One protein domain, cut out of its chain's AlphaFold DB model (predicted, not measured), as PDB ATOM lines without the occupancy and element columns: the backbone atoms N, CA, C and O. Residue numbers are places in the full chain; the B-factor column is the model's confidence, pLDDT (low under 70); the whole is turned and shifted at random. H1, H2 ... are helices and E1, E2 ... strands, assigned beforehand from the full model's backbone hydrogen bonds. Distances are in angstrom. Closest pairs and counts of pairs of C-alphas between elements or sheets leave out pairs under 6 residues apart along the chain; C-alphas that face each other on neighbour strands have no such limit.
ATOM      1  N   ILE A   9      -9.608  31.101 -45.295       84.88
ATOM      2  CA  ILE A   9      -9.816  30.101 -44.246       84.88
ATOM      3  C   ILE A   9     -10.102  30.839 -42.945       84.88
ATOM      4  O   ILE A   9      -9.222  31.497 -42.386       84.88
ATOM      5  N   GLU A  10     -11.308  30.664 -42.422       87.38
ATOM      6  CA  GLU A  10     -11.698  31.193 -41.116       87.38
ATOM      7  C   GLU A  10     -11.923  30.045 -40.132       87.38
ATOM      8  O   GLU A  10     -12.578  29.058 -40.465       87.38
ATOM      9  N   ILE A  11     -11.367  30.155 -38.921       86.44
ATOM     10  CA  ILE A  11     -11.464  29.120 -37.885       86.44
ATOM     11  C   ILE A  11     -11.957  29.733 -36.583       86.44
ATOM     12  O   ILE A  11     -11.283  30.568 -35.980       86.44
ATOM     13  N   GLU A  12     -13.070  29.206 -36.085       88.25
ATOM     14  CA  GLU A  12     -13.617  29.551 -34.777       88.25
ATOM     15  C   GLU A  12     -13.547  28.330 -33.853       88.25
ATOM     16  O   GLU A  12     -13.989  27.241 -34.217       88.25
ATOM     17  N   CYS A  13     -12.962  28.480 -32.660       86.75
ATOM     18  CA  CYS A  13     -12.787  27.393 -31.691       86.75
ATOM     19  C   CYS A  13     -13.227  27.816 -30.285       86.75
ATOM     20  O   CYS A  13     -12.906  28.914 -29.832       86.75
ATOM     21  N   ALA A  14     -13.865  26.900 -29.550       88.25
ATOM     22  CA  ALA A  14     -14.305  27.118 -28.171       88.25
ATOM     23  C   ALA A  14     -13.716  26.068 -27.214       88.25
ATOM     24  O   ALA A  14     -13.635  24.878 -27.522       88.25
ATOM     25  N   GLY A  15     -13.269  26.501 -26.032       86.75
ATOM     26  CA  GLY A  15     -12.555  25.623 -25.110       86.75
ATOM     27  C   GLY A  15     -12.313  26.226 -23.726       86.75
ATOM     28  O   GLY A  15     -12.522  27.418 -23.519       86.75
ATOM     29  N   PRO A  16     -11.866  25.403 -22.760       90.19
ATOM     30  CA  PRO A  16     -11.832  25.767 -21.340       90.19
ATOM     31  C   PRO A  16     -10.697  26.729 -20.963       90.19
ATOM     32  O   PRO A  16     -10.728  27.316 -19.887       90.19
ATOM     33  N   ALA A  17      -9.671  26.858 -21.806       93.81
ATOM     34  CA  ALA A  17      -8.546  27.761 -21.586       93.81
ATOM     35  C   ALA A  17      -7.840  28.086 -22.907       93.81
ATOM     36  O   ALA A  17      -7.728  27.228 -23.784       93.81
ATOM     37  N   GLN A  18      -7.264  29.285 -23.009       91.94
ATOM     38  CA  GLN A  18      -6.556  29.741 -24.210       91.94
ATOM     39  C   GLN A  18      -5.385  28.825 -24.602       91.94
ATOM     40  O   GLN A  18      -5.261  28.453 -25.760       91.94
ATOM     41  N   ARG A  19      -4.559  28.384 -23.640       91.88
ATOM     42  CA  ARG A  19      -3.433  27.468 -23.919       91.88
ATOM     43  C   ARG A  19      -3.899  26.137 -24.518       91.88
ATOM     44  O   ARG A  19      -3.217  25.567 -25.367       91.88
ATOM     45  N   VAL A  20      -5.043  25.637 -24.052       89.56
ATOM     46  CA  VAL A  20      -5.660  24.407 -24.566       89.56
ATOM     47  C   VAL A  20      -6.165  24.646 -25.988       89.56
ATOM     48  O   VAL A  20      -5.837  23.863 -26.878       89.56
ATOM     49  N   LEU A  21      -6.860  25.767 -26.209       89.31
ATOM     50  CA  LEU A  21      -7.317  26.202 -27.527       89.31
ATOM     51  C   LEU A  21      -6.166  26.314 -28.528       89.31
ATOM     52  O   LEU A  21      -6.252  25.705 -29.583       89.31
ATOM     53  N   SER A  22      -5.049  26.963 -28.188       90.50
ATOM     54  CA  SER A  22      -3.894  27.071 -29.095       90.50
ATOM     55  C   SER A  22      -3.371  25.704 -29.547       90.50
ATOM     56  O   SER A  22      -3.076  25.502 -30.724       90.50
ATOM     57  N   GLY A  23      -3.279  24.740 -28.623       90.88
ATOM     58  CA  GLY A  23      -2.852  23.379 -28.949       90.88
ATOM     59  C   GLY A  23      -3.852  22.639 -29.843       90.88
ATOM     60  O   GLY A  23      -3.449  21.936 -30.772       90.88
ATOM     61  N   TRP A  24      -5.148  22.808 -29.580       88.69
ATOM     62  CA  TRP A  24      -6.225  22.236 -30.385       88.69
ATOM     63  C   TRP A  24      -6.280  22.847 -31.783       88.69
ATOM     64  O   TRP A  24      -6.261  22.097 -32.754       88.69
ATOM     65  N   THR A  25      -6.231  24.172 -31.901       88.06
ATOM     66  CA  THR A  25      -6.195  24.894 -33.178       88.06
ATOM     67  C   THR A  25      -4.985  24.483 -34.013       88.06
ATOM     68  O   THR A  25      -5.137  24.134 -35.177       88.06
ATOM     69  N   ALA A  26      -3.785  24.397 -33.428       91.88
ATOM     70  CA  ALA A  26      -2.593  23.939 -34.152       91.88
ATOM     71  C   ALA A  26      -2.697  22.480 -34.636       91.88
ATOM     72  O   ALA A  26      -2.054  22.082 -35.610       91.88
ATOM     73  N   ARG A  27      -3.451  21.630 -33.930       89.75
ATOM     74  CA  ARG A  27      -3.719  20.258 -34.377       89.75
ATOM     75  C   ARG A  27      -4.776  20.233 -35.482       89.75
ATOM     76  O   ARG A  27      -4.576  19.520 -36.459       89.75
ATOM     77  N   ALA A  28      -5.838  21.018 -35.336       87.31
ATOM     78  CA  ALA A  28      -6.890  21.174 -36.330       87.31
ATOM     79  C   ALA A  28      -6.339  21.688 -37.663       87.31
ATOM     80  O   ALA A  28      -6.617  21.093 -38.691       87.31
ATOM     81  N   LEU A  29      -5.480  22.712 -37.638       90.44
ATOM     82  CA  LEU A  29      -4.821  23.255 -38.830       90.44
ATOM     83  C   LEU A  29      -4.027  22.194 -39.601       90.44
ATOM     84  O   LEU A  29      -4.105  22.138 -40.821       90.44
ATOM     85  N   ARG A  30      -3.306  21.314 -38.895       93.38
ATOM     86  CA  ARG A  30      -2.585  20.197 -39.529       93.38
ATOM     87  C   ARG A  30      -3.534  19.195 -40.178       93.38
ATOM     88  O   ARG A  30      -3.307  18.797 -41.306       93.38
ATOM     89  N   GLN A  31      -4.619  18.837 -39.494       90.12
ATOM     90  CA  GLN A  31      -5.630  17.940 -40.062       90.12
ATOM     91  C   GLN A  31      -6.366  18.565 -41.247       90.12
ATOM     92  O   GLN A  31      -6.705  17.863 -42.190       90.12
ATOM     93  N   ILE A  32      -6.629  19.870 -41.192       90.12
ATOM     94  CA  ILE A  32      -7.204  20.626 -42.300       90.12
ATOM     95  C   ILE A  32      -6.259  20.574 -43.501       90.12
ATOM     96  O   ILE A  32      -6.707  20.237 -44.588       90.12
ATOM     97  N   ALA A  33      -4.964  20.833 -43.303       91.38
ATOM     98  CA  ALA A  33      -3.972  20.730 -44.371       91.38
ATOM     99  C   ALA A  33      -3.940  19.318 -44.984       91.38
ATOM    100  O   ALA A  33      -4.102  19.187 -46.193       91.38
ATOM    101  N   ASP A  34      -3.858  18.271 -44.152       93.69
ATOM    102  CA  ASP A  34      -3.862  16.875 -44.616       93.69
ATOM    103  C   ASP A  34      -5.111  16.540 -45.456       93.69
ATOM    104  O   ASP A  34      -5.042  15.747 -46.391       93.69
ATOM    105  N   LYS A  35      -6.272  17.107 -45.100       91.06
ATOM    106  CA  LYS A  35      -7.544  16.904 -45.807       91.06
ATOM    107  C   LYS A  35      -7.651  17.729 -47.089       91.06
ATOM    108  O   LYS A  35      -8.184  17.231 -48.076       91.06
ATOM    109  N   LEU A  36      -7.141  18.961 -47.086       88.31
ATOM    110  CA  LEU A  36      -7.053  19.807 -48.279       88.31
ATOM    111  C   LEU A  36      -6.209  19.129 -49.362       88.31
ATOM    112  O   LEU A  36      -6.634  19.069 -50.507       88.31
ATOM    113  N   GLU A  37      -5.065  18.547 -48.995       91.56
ATOM    114  CA  GLU A  37      -4.195  17.806 -49.924       91.56
ATOM    115  C   GLU A  37      -4.851  16.553 -50.524       91.56
ATOM    116  O   GLU A  37      -4.361  16.002 -51.509       91.56
ATOM    117  N   ARG A  38      -5.941  16.079 -49.917       94.31
ATOM    118  CA  ARG A  38      -6.711  14.910 -50.355       94.31
ATOM    119  C   ARG A  38      -8.014  15.282 -51.059       94.31
ATOM    120  O   ARG A  38      -8.817  14.387 -51.314       94.31
ATOM    121  N   ASP A  39      -8.239  16.570 -51.323       89.94
ATOM    122  CA  ASP A  39      -9.479  17.096 -51.901       89.94
ATOM    123  C   ASP A  39     -10.736  16.694 -51.090       89.94
ATOM    124  O   ASP A  39     -11.814  16.457 -51.635       89.94
ATOM    125  N   GLU A  40     -10.608  16.596 -49.759       91.38
ATOM    126  CA  GLU A  40     -11.690  16.159 -48.857       91.38
ATOM    127  C   GLU A  40     -12.607  17.306 -48.384       91.38
ATOM    128  O   GLU A  40     -13.519  17.080 -47.584       91.38
ATOM    129  N   PHE A  41     -12.385  18.535 -48.854       90.00
ATOM    130  CA  PHE A  41     -13.214  19.696 -48.530       90.00
ATOM    131  C   PHE A  41     -13.940  20.249 -49.756       90.00
ATOM    132  O   PHE A  41     -13.530  20.063 -50.897       90.00
ATOM    133  N   GLN A  42     -15.038  20.948 -49.485       90.06
ATOM    134  CA  GLN A  42     -15.844  21.693 -50.452       90.06
ATOM    135  C   GLN A  42     -16.113  23.089 -49.890       90.06
ATOM    136  O   GLN A  42     -15.892  23.311 -48.698       90.06
ATOM    137  N   ASP A  43     -16.614  24.007 -50.711       89.50
ATOM    138  CA  ASP A  43     -17.031  25.327 -50.234       89.50
ATOM    139  C   ASP A  43     -18.032  25.213 -49.082       89.50
ATOM    140  O   ASP A  43     -18.918  24.351 -49.078       89.50
ATOM    141  N   GLY A  44     -17.898  26.106 -48.104       90.94
ATOM    142  CA  GLY A  44     -18.809  26.198 -46.972       90.94
ATOM    143  C   GLY A  44     -18.201  25.807 -45.628       90.94
ATOM    144  O   GLY A  44     -16.986  25.730 -45.444       90.94
ATOM    145  N   HIS A  45     -19.085  25.604 -44.650       93.50
ATOM    146  CA  HIS A  45     -18.706  25.301 -43.273       93.50
ATOM    147  C   HIS A  45     -18.471  23.806 -43.050       93.50
ATOM    148  O   HIS A  45     -19.309  22.972 -43.391       93.50
ATOM    149  N   HIS A  46     -17.379  23.490 -42.358       92.12
ATOM    150  CA  HIS A  46     -17.019  22.143 -41.926       92.12
ATOM    151  C   HIS A  46     -16.722  22.118 -40.434       92.12
ATOM    152  O   HIS A  46     -16.129  23.042 -39.875       92.12
ATOM    153  N   ASP A  47     -17.097  21.028 -39.775       92.62
ATOM    154  CA  ASP A  47     -16.796  20.844 -38.361       92.62
ATOM    155  C   ASP A  47     -15.318  20.508 -38.144       92.62
ATOM    156  O   ASP A  47     -14.750  19.602 -38.763       92.62
ATOM    157  N   VAL A  48     -14.711  21.198 -37.181       88.12
ATOM    158  CA  VAL A  48     -13.386  20.867 -36.664       88.12
ATOM    159  C   VAL A  48     -13.570  19.991 -35.437       88.12
ATOM    160  O   VAL A  48     -14.147  20.420 -34.433       88.12
ATOM    161  N   THR A  49     -13.073  18.760 -35.499       88.06
ATOM    162  CA  THR A  49     -13.204  17.778 -34.421       88.06
ATOM    163  C   THR A  49     -11.848  17.371 -33.858       88.06
ATOM    164  O   THR A  49     -10.817  17.446 -34.524       88.06
ATOM    165  N   ASP A  50     -11.827  16.951 -32.594       80.94
ATOM    166  CA  ASP A  50     -10.655  16.300 -32.025       80.94
ATOM    167  C   ASP A  50     -10.514  14.853 -32.536       80.94
ATOM    168  O   ASP A  50     -11.336  14.325 -33.283       80.94
ATOM    169  N   ARG A  51      -9.463  14.159 -32.087       76.88
ATOM    170  CA  ARG A  51      -9.218  12.750 -32.451       76.88
ATOM    171  C   ARG A  51     -10.312  11.770 -31.992       76.88
ATOM    172  O   ARG A  51     -10.262  10.608 -32.376       76.88
ATOM    173  N   HIS A  52     -11.215  12.197 -31.115       82.00
ATOM    174  CA  HIS A  52     -12.336  11.417 -30.599       82.00
ATOM    175  C   HIS A  52     -13.665  11.825 -31.261       82.00
ATOM    176  O   HIS A  52     -14.716  11.341 -30.850       82.00
ATOM    177  N   GLY A  53     -13.632  12.702 -32.272       81.50
ATOM    178  CA  GLY A  53     -14.821  13.188 -32.969       81.50
ATOM    179  C   GLY A  53     -15.582  14.280 -32.214       81.50
ATOM    180  O   GLY A  53     -16.651  14.690 -32.659       81.50
ATOM    181  N   LYS A  54     -15.059  14.785 -31.089       85.25
ATOM    182  CA  LYS A  54     -15.699  15.887 -30.366       85.25
ATOM    183  C   LYS A  54     -15.488  17.185 -31.135       85.25
ATOM    184  O   LYS A  54     -14.348  17.554 -31.409       85.25
ATOM    185  N   LYS A  55     -16.572  17.909 -31.416       88.50
ATOM    186  CA  LYS A  55     -16.507  19.238 -32.033       88.50
ATOM    187  C   LYS A  55     -15.736  20.214 -31.141       88.50
ATOM    188  O   LYS A  55     -16.046  20.381 -29.961       88.50
ATOM    189  N   LEU A  56     -14.723  20.833 -31.731       87.31
ATOM    190  CA  LEU A  56     -13.896  21.892 -31.157       87.31
ATOM    191  C   LEU A  56     -14.309  23.267 -31.684       87.31
ATOM    192  O   LEU A  56     -14.098  24.280 -31.018       87.31
ATOM    193  N   GLY A  57     -14.879  23.284 -32.887       89.38
ATOM    194  CA  GLY A  57     -15.136  24.493 -33.640       89.38
ATOM    195  C   GLY A  57     -15.643  24.191 -35.042       89.38
ATOM    196  O   GLY A  57     -16.061  23.067 -35.336       89.38
ATOM    197  N   SER A  58     -15.559  25.188 -35.906       91.94
ATOM    198  CA  SER A  58     -15.846  25.066 -37.333       91.94
ATOM    199  C   SER A  58     -14.825  25.847 -38.145       91.94
ATOM    200  O   SER A  58     -14.241  26.816 -37.660       91.94
ATOM    201  N   VAL A  59     -14.622  25.399 -39.377       91.94
ATOM    202  CA  VAL A  59     -13.848  26.091 -40.403       91.94
ATOM    203  C   VAL A  59     -14.777  26.438 -41.561       91.94
ATOM    204  O   VAL A  59     -15.672  25.655 -41.873       91.94
ATOM    205  N   TYR A  60     -14.598  27.603 -42.168       91.56
ATOM    206  CA  TYR A  60     -15.220  27.948 -43.446       91.56
ATOM    207  C   TYR A  60     -14.150  27.942 -44.536       91.56
ATOM    208  O   TYR A  60     -13.068  28.494 -44.322       91.56
ATOM    209  N   PHE A  61     -14.453  27.312 -45.670       91.00
ATOM    210  CA  PHE A  61     -13.629  27.391 -46.873       91.00
ATOM    211  C   PHE A  61     -14.366  28.136 -47.972       91.00
ATOM    212  O   PHE A  61     -15.516  27.808 -48.281       91.00
ATOM    213  N   ASP A  62     -13.647  29.070 -48.586       88.50
ATOM    214  CA  ASP A  62     -14.002  29.649 -49.871       88.50
ATOM    215  C   ASP A  62     -12.974  29.216 -50.925       88.50
ATOM    216  O   ASP A  62     -11.839  29.711 -50.982       88.50
ATOM    217  N   PHE A  63     -13.349  28.219 -51.725       84.44
ATOM    218  CA  PHE A  63     -12.614  27.790 -52.908       84.44
ATOM    219  C   PHE A  63     -13.135  28.438 -54.189       84.44
ATOM    220  O   PHE A  63     -12.639  28.083 -55.270       84.44
TER     221      PHE A  63
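AT A GLANCE: This is residues 9 to 63 of the 74 residues of an uncharacterized protein of Cognatishimia activa (UniProt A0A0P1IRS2). One long helix, H1, crosses slantwise over one face of a small three-stranded antiparallel sheet, order E1, E3, E2, making two layers. The 55 printed residues run E1, H1, E2, E3, mixed in class. The whole is compact, radius of gyration of the C-alphas 11.0 A, with spans of 31 by 17 by 16 A.

HOW THE PARTS SIT: Start at E1, residues 9 to 13, antiparallel to E3, residues 55 to 62; N 12 and O 58 are 3.1 A apart. E2, residues 44 to 49, forms a hairpin with E3; N 46 and O 59 are 2.8 A apart. H1, residues 18 to 36, is on the sheet at a height of 8.7 A; its closest C-alphas to E2 are Ala 28 and Val 48, 6.5 A. E1, H1 and E2 make a split strand-helix-strand unit, same-way strands with E3 between, its crossover left-handed. In H1, 14 of 15 O i to N i+4 pairs are within hydrogen-bond range.

IN THESE COORDINATES: Find C-alpha 9 at (-9.816, 30.101, -44.246), where E1 begins its 13.2 A. H1 runs 26.0 A, E2 16.1 A, and E3 20.8 A to C-alpha 62 at (-14.002, 29.649, -49.871).

THE WHOLE: The farthest C-alphas, Ala 17 and Asp 39, are 32.1 A apart. The printed part has no cut, and no printed residue is under 70 in pLDDT.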